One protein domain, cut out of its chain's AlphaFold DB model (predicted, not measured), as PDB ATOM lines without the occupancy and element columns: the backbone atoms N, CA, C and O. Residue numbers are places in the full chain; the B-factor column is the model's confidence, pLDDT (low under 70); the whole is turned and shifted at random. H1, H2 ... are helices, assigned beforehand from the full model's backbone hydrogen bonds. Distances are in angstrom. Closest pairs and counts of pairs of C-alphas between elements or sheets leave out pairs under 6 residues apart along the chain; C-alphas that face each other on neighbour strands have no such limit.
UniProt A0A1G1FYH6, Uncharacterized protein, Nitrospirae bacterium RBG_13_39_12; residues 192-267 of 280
ATOM      1  N   THR A 192     120.005 104.679  89.690       69.44
ATOM      2  CA  THR A 192     119.996 105.434  90.947       69.44
ATOM      3  C   THR A 192     121.411 105.868  91.338       69.44
ATOM      4  O   THR A 192     121.625 107.029  91.678       69.44
ATOM      5  N   ARG A 193     122.399 104.967  91.242       72.50
ATOM      6  CA  ARG A 193     123.812 105.264  91.519       72.50
ATOM      7  C   ARG A 193     124.375 106.287  90.541       72.50
ATOM      8  O   ARG A 193     125.015 107.231  90.988       72.50
ATOM      9  N   GLN A 194     124.107 106.133  89.242       72.94
ATOM     10  CA  GLN A 194     124.538 107.099  88.233       72.94
ATOM     11  C   GLN A 194     123.956 108.488  88.524       72.94
ATOM     12  O   GLN A 194     124.705 109.460  88.583       72.94
ATOM     13  N   PHE A 195     122.650 108.572  88.790       76.69
ATOM     14  CA  PHE A 195     121.987 109.826  89.146       76.69
ATOM     15  C   PHE A 195     122.630 110.495  90.369       76.69
ATOM     16  O   PHE A 195     122.950 111.681  90.323       76.69
ATOM     17  N   TYR A 196     122.858 109.746  91.455       78.94
ATOM     18  CA  TYR A 196     123.500 110.303  92.648       78.94
ATOM     19  C   TYR A 196     124.970 110.673  92.417       78.94
ATOM     20  O   TYR A 196     125.423 111.664  92.983       78.94
ATOM     21  N   GLY A 197     125.695 109.944  91.563       85.44
ATOM     22  CA  GLY A 197     127.065 110.285  91.173       85.44
ATOM     23  C   GLY A 197     127.142 111.590  90.376       85.44
ATOM     24  O   GLY A 197     127.933 112.472  90.702       85.44
ATOM     25  N   GLU A 198     126.276 111.765  89.376       86.88
ATOM     26  CA  GLU A 198     126.164 113.020  88.618       86.88
ATOM     27  C   GLU A 198     125.758 114.190  89.525       86.88
ATOM     28  O   GLU A 198     126.348 115.272  89.457       86.88
ATOM     29  N   LEU A 199     124.801 113.961  90.430       86.69
ATOM     30  CA  LEU A 199     124.365 114.955  91.408       86.69
ATOM     31  C   LEU A 199     125.498 115.365  92.356       86.69
ATOM     32  O   LEU A 199     125.646 116.547  92.662       86.69
ATOM     33  N   GLN A 200     126.304 114.402  92.803       87.06
ATOM     34  CA  GLN A 200     127.467 114.635  93.655       87.06
ATOM     35  C   GLN A 200     128.534 115.464  92.931       87.06
ATOM     36  O   GLN A 200     129.046 116.424  93.506       87.06
ATOM     37  N   HIS A 201     128.837 115.158  91.665       88.44
ATOM     38  CA  HIS A 201     129.757 115.973  90.864       88.44
ATOM     39  C   HIS A 201     129.258 117.414  90.713       88.44
ATOM     40  O   HIS A 201     130.028 118.356  90.909       88.44
ATOM     41  N   TRP A 202     127.966 117.596  90.421       88.94
ATOM     42  CA  TRP A 202     127.370 118.928  90.325       88.94
ATOM     43  C   TRP A 202     127.419 119.675  91.659       88.94
ATOM     44  O   TRP A 202     127.737 120.861  91.682       88.94
ATOM     45  N   TYR A 203     127.149 118.985  92.770       89.62
ATOM     46  CA  TYR A 203     127.226 119.554  94.113       89.62
ATOM     47  C   TYR A 203     128.622 120.109  94.412       89.62
ATOM     48  O   TYR A 203     128.733 121.269  94.804       89.62
ATOM     49  N   PHE A 204     129.682 119.328  94.177       88.56
ATOM     50  CA  PHE A 204     131.050 119.797  94.417       88.56
ATOM     51  C   PHE A 204     131.429 120.960  93.504       88.56
ATOM     52  O   PHE A 204     131.950 121.960  93.986       88.56
ATOM     53  N   TRP A 205     131.093 120.880  92.215       90.50
ATOM     54  CA  TRP A 205     131.323 121.987  91.287       90.50
ATOM     55  C   TRP A 205     130.595 123.271  91.718       90.50
ATOM     56  O   TRP A 205     131.167 124.359  91.666       90.50
ATOM     57  N   ALA A 206     129.338 123.162  92.156       89.19
ATOM     58  CA  ALA A 206     128.539 124.307  92.578       89.19
ATOM     59  C   ALA A 206     129.044 124.909  93.896       89.19
ATOM     60  O   ALA A 206     129.001 126.128  94.060       89.19
ATOM     61  N   MET A 207     129.556 124.085  94.813       87.50
ATOM     62  CA  MET A 207     130.082 124.533  96.105       87.50
ATOM     63  C   MET A 207     131.182 125.597  95.953       87.50
ATOM     64  O   MET A 207     131.213 126.559  96.720       87.50
ATOM     65  N   ASP A 208     132.006 125.486  94.908       85.38
ATOM     66  CA  ASP A 208     133.084 126.439  94.602       85.38
ATOM     67  C   ASP A 208     132.601 127.734  93.926       85.38
ATOM     68  O   ASP A 208     133.346 128.711  93.825       85.38
ATOM     69  N   LYS A 209     131.366 127.757  93.409       86.94
ATOM     70  CA  LYS A 209     130.831 128.864  92.595       86.94
ATOM     71  C   LYS A 209     129.805 129.723  93.317       86.94
ATOM     72  O   LYS A 209     129.545 130.844  92.880       86.94
ATOM     73  N   ILE A 210     129.208 129.221  94.392       85.62
ATOM     74  CA  ILE A 210     128.090 129.884  95.061       85.62
ATOM     75  C   ILE A 210     128.506 130.573  96.360       85.62
ATOM     76  O   ILE A 210     129.402 130.147  97.089       85.62
ATOM     77  N   LYS A 211     127.769 131.628  96.694       85.25
ATOM     78  CA  LYS A 211     127.815 132.269  98.005       85.25
ATOM     79  C   LYS A 211     126.389 132.569  98.441       85.25
ATOM     80  O   LYS A 211     125.664 133.251  97.720       85.25
ATOM     81  N   PHE A 212     126.000 132.071  99.610       86.12
ATOM     82  CA  PHE A 212     124.713 132.409 100.213       86.12
ATOM     83  C   PHE A 212     124.837 133.608 101.168       86.12
ATOM     84  O   PHE A 212     125.934 133.848 101.681       86.12
ATOM     85  N   PRO A 213     123.742 134.363 101.395       84.88
ATOM     86  CA  PRO A 213     123.712 135.480 102.341       84.88
ATOM     87  C   PRO A 213     124.114 135.057 103.755       84.88
ATOM     88  O   PRO A 213     123.841 133.932 104.151       84.88
ATOM     89  N   ASP A 214     124.716 135.959 104.528       81.94
ATOM     90  CA  ASP A 214     125.182 135.690 105.898       81.94
ATOM     91  C   ASP A 214     124.044 135.877 106.929       81.94
ATOM     92  O   ASP A 214     124.190 136.568 107.932       81.94
ATOM     93  N   ASP A 215     122.874 135.303 106.640       77.88
ATOM     94  CA  ASP A 215     121.611 135.501 107.365       77.88
ATOM     95  C   ASP A 215     121.473 134.652 108.641       77.88
ATOM     96  O   ASP A 215     120.633 134.940 109.496       77.88
ATOM     97  N   TYR A 216     122.303 133.619 108.787       78.31
ATOM     98  CA  TYR A 216     122.306 132.728 109.941       78.31
ATOM     99  C   TYR A 216     123.722 132.256 110.285       78.31
ATOM    100  O   TYR A 216     124.506 131.895 109.401       78.31
ATOM    101  N   LYS A 217     124.026 132.224 111.589       83.12
ATOM    102  CA  LYS A 217     125.305 131.757 112.135       83.12
ATOM    103  C   LYS A 217     125.165 130.323 112.645       83.12
ATOM    104  O   LYS A 217     124.439 130.053 113.597       83.12
ATOM    105  N   TYR A 218     125.869 129.411 111.996       81.81
ATOM    106  CA  TYR A 218     125.949 127.986 112.297       81.81
ATOM    107  C   TYR A 218     127.155 127.635 113.175       81.81
ATOM    108  O   TYR A 218     127.116 126.631 113.883       81.81
ATOM    109  N   SER A 219     128.226 128.435 113.139       86.12
ATOM    110  CA  SER A 219     129.436 128.207 113.934       86.12
ATOM    111  C   SER A 219     130.094 129.509 114.393       86.12
ATOM    112  O   SER A 219     129.935 130.567 113.790       86.12
ATOM    113  N   ASN A 220     130.865 129.431 115.480       85.31
ATOM    114  CA  ASN A 220     131.688 130.541 115.970       85.31
ATOM    115  C   ASN A 220     132.970 130.745 115.150       85.31
ATOM    116  O   ASN A 220     133.534 131.835 115.174       85.31
ATOM    117  N   ASP A 221     133.398 129.720 114.414       87.94
ATOM    118  CA  ASP A 221     134.516 129.776 113.474       87.94
ATOM    119  C   ASP A 221     134.012 130.255 112.105       87.94
ATOM    120  O   ASP A 221     133.189 129.589 111.480       87.94
ATOM    121  N   SER A 222     134.517 131.403 111.644       82.25
ATOM    122  CA  SER A 222     134.097 132.063 110.398       82.25
ATOM    123  C   SER A 222     134.281 131.188 109.150       82.25
ATOM    124  O   SER A 222     133.433 131.193 108.254       82.25
ATOM    125  N   ALA A 223     135.356 130.395 109.090       83.31
ATOM    126  CA  ALA A 223     135.616 129.528 107.946       83.31
ATOM    127  C   ALA A 223     134.626 128.355 107.918       83.31
ATOM    128  O   ALA A 223     133.985 128.106 106.895       83.31
ATOM    129  N   LYS A 224     134.432 127.699 109.068       85.06
ATOM    130  CA  LYS A 224     133.477 126.586 109.206       85.06
ATOM    131  C   LYS A 224     132.031 127.037 109.036       85.06
ATOM    132  O   LYS A 224     131.223 126.316 108.463       85.06
ATOM    133  N   ASP A 225     131.696 128.228 109.519       85.81
ATOM    134  CA  ASP A 225     130.365 128.813 109.389       85.81
ATOM    135  C   ASP A 225     129.971 129.001 107.917       85.81
ATOM    136  O   ASP A 225     128.894 128.571 107.498       85.81
ATOM    137  N   LYS A 226     130.881 129.560 107.108       84.38
ATOM    138  CA  LYS A 226     130.690 129.722 105.661       84.38
ATOM    139  C   LYS A 226     130.509 128.380 104.953       84.38
ATOM    140  O   LYS A 226     129.636 128.258 104.093       84.38
ATOM    141  N   GLU A 227     131.319 127.386 105.304       86.25
ATOM    142  CA  GLU A 227     131.245 126.048 104.716       86.25
ATOM    143  C   GLU A 227     129.906 125.369 105.031       86.25
ATOM    144  O   GLU A 227     129.191 124.964 104.113       86.25
ATOM    145  N   ILE A 228     129.510 125.330 106.309       86.12
ATOM    146  CA  ILE A 228     128.241 124.730 106.748       86.12
ATOM    147  C   ILE A 228     127.056 125.446 106.099       86.12
ATOM    148  O   ILE A 228     126.128 124.787 105.615       86.12
ATOM    149  N   ARG A 229     127.083 126.783 106.050       88.94
ATOM    150  CA  ARG A 229     126.031 127.587 105.422       88.94
ATOM    151  C   ARG A 229     125.884 127.255 103.944       88.94
ATOM    152  O   ARG A 229     124.774 126.962 103.493       88.94
ATOM    153  N   ASN A 230     126.986 127.290 103.196       88.38
ATOM    154  CA  ASN A 230     126.958 127.027 101.764       88.38
ATOM    155  C   ASN A 230     126.501 125.596 101.470       88.38
ATOM    156  O   ASN A 230     125.601 125.413 100.653       88.38
ATOM    157  N   ALA A 231     127.032 124.609 102.196       88.56
ATOM    158  CA  ALA A 231     126.668 123.207 102.029       88.56
ATOM    159  C   ALA A 231     125.175 122.982 102.312       88.56
ATOM    160  O   ALA A 231     124.442 122.443 101.481       88.56
ATOM    161  N   THR A 232     124.687 123.467 103.458       88.00
ATOM    162  CA  THR A 232     123.294 123.279 103.889       88.00
ATOM    163  C   THR A 232     122.312 123.932 102.920       88.00
ATOM    164  O   THR A 232     121.315 123.320 102.528       88.00
ATOM    165  N   ASN A 233     122.576 125.176 102.516       89.75
ATOM    166  CA  ASN A 233     121.682 125.903 101.621       89.75
ATOM    167  C   ASN A 233     121.743 125.373 100.187       89.75
ATOM    168  O   ASN A 233     120.702 125.320  99.529       89.75
ATOM    169  N   LEU A 234     122.901 124.887  99.730       91.00
ATOM    170  CA  LEU A 234     123.016 124.205  98.443       91.00
ATOM    171  C   LEU A 234     122.219 122.899  98.429       91.00
ATOM    172  O   LEU A 234     121.436 122.682  97.507       91.00
ATOM    173  N   ILE A 235     122.329 122.066  99.469       89.25
ATOM    174  CA  ILE A 235     121.528 120.836  99.598       89.25
ATOM    175  C   ILE A 235     120.032 121.170  99.591       89.25
ATOM    176  O   ILE A 235     119.251 120.538  98.874       89.25
ATOM    177  N   ARG A 236     119.608 122.192 100.344       90.75
ATOM    178  CA  ARG A 236     118.211 122.666 100.348       90.75
ATOM    179  C   ARG A 236     117.756 123.157  98.975       90.75
ATOM    180  O   ARG A 236     116.613 122.920  98.594       90.75
ATOM    181  N   LEU A 237     118.619 123.845  98.234       90.69
ATOM    182  CA  LEU A 237     118.310 124.321  96.889       90.69
ATOM    183  C   LEU A 237     118.152 123.147  95.916       90.69
ATOM    184  O   LEU A 237     117.122 123.048  95.251       90.69
ATOM    185  N   ILE A 238     119.118 122.228  95.886       89.50
ATOM    186  CA  ILE A 238     119.088 121.021  95.051       89.50
ATOM    187  C   ILE A 238     117.828 120.201  95.326       89.50
ATOM    188  O   ILE A 238     117.085 119.866  94.404       89.50
ATOM    189  N   THR A 239     117.554 119.900  96.596       88.88
ATOM    190  CA  THR A 239     116.383 119.101  96.986       88.88
ATOM    191  C   THR A 239     115.075 119.769  96.571       88.88
ATOM    192  O   THR A 239     114.192 119.087  96.056       88.88
ATOM    193  N   ARG A 240     114.956 121.101  96.694       92.31
ATOM    194  CA  ARG A 240     113.791 121.855  96.200       92.31
ATOM    195  C   ARG A 240     113.664 121.811  94.680       92.31
ATOM    196  O   ARG A 240     112.556 121.628  94.194       92.31
ATOM    197  N   ILE A 241     114.761 121.933  93.929       88.19
ATOM    198  CA  ILE A 241     114.745 121.839  92.459       88.19
ATOM    199  C   ILE A 241     114.276 120.448  92.014       88.19
ATOM    200  O   ILE A 241     113.378 120.339  91.179       88.19
ATOM    201  N   ILE A 242     114.834 119.385  92.606       86.25
ATOM    202  CA  ILE A 242     114.428 117.999  92.328       86.25
ATOM    203  C   ILE A 242     112.947 117.801  92.674       86.25
ATOM    204  O   ILE A 242     112.199 117.212  91.895       86.25
ATOM    205  N   PHE A 243     112.504 118.329  93.815       87.06
ATOM    206  CA  PHE A 243     111.115 118.234  94.251       87.06
ATOM    207  C   PHE A 243     110.156 118.963  93.306       87.06
ATOM    208  O   PHE A 243     109.150 118.388  92.900       87.06
ATOM    209  N   ILE A 244     110.486 120.189  92.890       86.12
ATOM    210  CA  ILE A 244     109.698 120.941  91.908       86.12
ATOM    211  C   ILE A 244     109.607 120.156  90.599       86.12
ATOM    212  O   ILE A 244     108.508 119.974  90.080       86.12
ATOM    213  N   ARG A 245     110.731 119.619  90.100       83.81
ATOM    214  CA  ARG A 245     110.728 118.787  88.892       83.81
ATOM    215  C   ARG A 245     109.810 117.575  89.049       83.81
ATOM    216  O   ARG A 245     109.037 117.289  88.142       83.81
ATOM    217  N   PHE A 246     109.845 116.902  90.197       82.31
ATOM    218  CA  PHE A 246     108.950 115.782  90.489       82.31
ATOM    219  C   PHE A 246     107.472 116.193  90.491       82.31
ATOM    220  O   PHE A 246     106.648 115.492  89.908       82.31
ATOM    221  N   LEU A 247     107.121 117.328  91.103       84.81
ATOM    222  CA  LEU A 247     105.747 117.837  91.103       84.81
ATOM    223  C   LEU A 247     105.252 118.162  89.684       84.81
ATOM    224  O   LEU A 247     104.103 117.855  89.358       84.81
ATOM    225  N   THR A 248     106.120 118.713  88.834       81.38
ATOM    226  CA  THR A 248     105.814 118.969  87.419       81.38
ATOM    227  C   THR A 248     105.582 117.667  86.648       81.38
ATOM    228  O   THR A 248     104.574 117.545  85.962       81.38
ATOM    229  N   GLU A 249     106.442 116.653  86.808       79.56
ATOM    230  CA  GLU A 249     106.265 115.328  86.170       79.56
ATOM    231  C   GLU A 249     104.995 114.605  86.662       79.56
ATOM    232  O   GLU A 249     104.411 113.786  85.956       79.56
ATOM    233  N   LYS A 250     104.527 114.908  87.881       79.12
ATOM    234  CA  LYS A 250     103.245 114.410  88.406       79.12
ATOM    235  C   LYS A 250     102.024 115.174  87.893       79.12
ATOM    236  O   LYS A 250     100.911 114.785  88.242       79.12
ATOM    237  N   GLY A 251     102.211 116.230  87.102       82.44
ATOM    238  CA  GLY A 251     101.127 117.086  86.618       82.44
ATOM    239  C   GLY A 251     100.463 117.916  87.719       82.44
ATOM    240  O   GLY A 251      99.356 118.404  87.527       82.44
ATOM    241  N   LEU A 252     101.113 118.064  88.880       82.56
ATOM    242  CA  LEU A 252     100.593 118.858  90.000       82.56
ATOM    243  C   LEU A 252     100.892 120.350  89.833       82.56
ATOM    244  O   LEU A 252     100.216 121.185  90.428       82.56
ATOM    245  N   ILE A 253     101.912 120.677  89.037       83.94
ATOM    246  CA  ILE A 253     102.294 122.048  88.708       83.94
ATOM    247  C   ILE A 253     102.198 122.221  87.188       83.94
ATOM    248  O   ILE A 253     102.854 121.471  86.462       83.94
ATOM    249  N   PRO A 254     101.426 123.208  86.698       82.00
ATOM    250  CA  PRO A 254     101.355 123.525  85.277       82.00
ATOM    251  C   PRO A 254     102.744 123.891  84.716       82.00
ATOM    252  O   PRO A 254     103.397 124.789  85.266       82.00
ATOM    253  N   PRO A 255     103.216 123.255  83.623       78.56
ATOM    254  CA  PRO A 255     104.490 123.595  82.978       78.56
ATOM    255  C   PRO A 255     104.586 125.071  82.565       78.56
ATOM    256  O   PRO A 255     105.675 125.633  82.447       78.56
ATOM    257  N   GLU A 256     103.437 125.719  82.379       80.94
ATOM    258  CA  GLU A 256     103.281 127.137  82.078       80.94
ATOM    259  C   GLU A 256     103.972 128.060  83.072       80.94
ATOM    260  O   GLU A 256     104.468 129.113  82.671       80.94
ATOM    261  N   LEU A 257     104.046 127.654  84.342       78.06
ATOM    262  CA  LEU A 257     104.702 128.420  85.401       78.06
ATOM    263  C   LEU A 257     106.227 128.460  85.254       78.06
ATOM    264  O   LEU A 257     106.880 129.233  85.945       78.06
ATOM    265  N   PHE A 258     106.799 127.668  84.346       79.12
ATOM    266  CA  PHE A 258     108.226 127.686  84.018       79.12
ATOM    267  C   PHE A 258     108.498 128.238  82.610       79.12
ATOM    268  O   PHE A 258     109.648 128.307  82.181       79.12
ATOM    269  N   SER A 259     107.458 128.661  81.882       79.31
ATOM    270  CA  SER A 259     107.596 129.298  80.571       79.31
ATOM    271  C   SER A 259     107.738 130.807  80.728       79.31
ATOM    272  O   SER A 259     106.821 131.486  81.189       79.31
ATOM    273  N   ARG A 260     108.871 131.353  80.274       75.50
ATOM    274  CA  ARG A 260     109.152 132.797  80.321       75.50
ATOM    275  C   ARG A 260     108.064 133.634  79.640       75.50
ATOM    276  O   ARG A 260     107.664 134.668  80.167       75.50
ATOM    277  N   GLU A 261     107.569 133.172  78.494       78.62
ATOM    278  CA  GLU A 261     106.528 133.858  77.720       78.62
ATOM    279  C   GLU A 261     105.191 133.905  78.462       78.62
ATOM    280  O   GLU A 261     104.520 134.938  78.479       78.62
ATOM    281  N   LYS A 262     104.804 132.794  79.101       78.62
ATOM    282  CA  LYS A 262     103.541 132.702  79.844       78.62
ATOM    283  C   LYS A 262     103.630 133.440  81.179       78.62
ATOM    284  O   LYS A 262     102.697 134.156  81.534       78.62
ATOM    285  N   LEU A 263     104.773 133.368  81.864       78.62
ATOM    286  CA  LEU A 263     105.035 134.125  83.090       78.62
ATOM    287  C   LEU A 263     104.944 135.636  82.876       78.62
ATOM    288  O   LEU A 263     104.373 136.323  83.718       78.62
ATOM    289  N   GLY A 264     105.412 136.146  81.733       73.06
ATOM    290  CA  GLY A 264     105.286 137.564  81.384       73.06
ATOM    291  C   GLY A 264     103.841 138.062  81.265       73.06
ATOM    292  O   GLY A 264     103.599 139.260  81.386       73.06
ATOM    293  N   ARG A 265     102.873 137.157  81.061       76.56
ATOM    294  CA  ARG A 265     101.436 137.477  81.023       76.56
ATOM    295  C   ARG A 265     100.763 137.367  82.393       76.56
ATOM    296  O   ARG A 265      99.729 137.988  82.601       76.56
ATOM    297  N   ILE A 266     101.331 136.575  83.304       77.44
ATOM    298  CA  ILE A 266     100.758 136.272  84.626       77.44
ATOM    299  C   ILE A 266     101.325 137.209  85.701       77.44
ATOM    300  O   ILE A 266     100.592 137.691  86.561       77.44
ATOM    301  N   ILE A 267     102.634 137.468  85.669       76.94
ATOM    302  CA  ILE A 267     103.337 138.239  86.695       76.94
ATOM    303  C   ILE A 267     103.394 139.711  86.288       76.94
ATOM    304  O   ILE A 267     103.977 140.080  85.267       76.94
TER     305      ILE A 267
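What this domain is: This is residues 192 to 267 of the 280 residues of an uncharacterized protein of Nitrospirae bacterium RBG_13_39_12 (UniProt A0A1G1FYH6). One long helix, H2, makes the longest axis; H1 slants away from its first half, and short H3 and H4 form a foot beyond its end. Residues 192 to 198 of H1 and 259 to 265 stick out. The printed part has 76 residues with four named helices, H1 to H4 in order along the chain, and no named strand; its class is all helix, with 55 of the 76 residues in the helices, and it is loose, with a radius of gyration of the C-alphas of 16.3 A and spans of 46 by 35 by 19 A.

Where its parts are: H2, residues 222 to 249, is 40.5 A long from C-alpha 222 at (134.097, 132.063, 110.398). H1, residues 192 to 207, measures 22.2 A; H3, 255 to 258, 5.6 A; H4, 260 to 266, 10.1 A, ending at C-alpha (100.758, 136.272, 84.626).

How they stand to each other: H2 residues 230 to 234 alone touch H1 residues 203 to 207, closest C-alphas Asn 230 and Met 207, 6.9 A: a helical hairpin, opposite ways, steep tilt of 45 degrees. H3 is close to but not clearly touching H2, closest C-alphas Pro 255 and Thr 248, 6.5 A. H3 and H4 only just touch, only at the corner, with 3 C-alpha pairs within 8 A, the closest Glu 256 and Lys 262, 6.0 A. H4 is apart from H1 and H2. Every O i to N i+4 pair is within hydrogen-bond range in H1 and H2, 2 of 3 in H4; H3 is too short for one.

The domain as a whole: The farthest C-alphas, Asp 221 and Arg 265, are 47.0 A apart. The printed part has no cut; the H1 to H2 link is long. Only Thr 192 has pLDDT under 70.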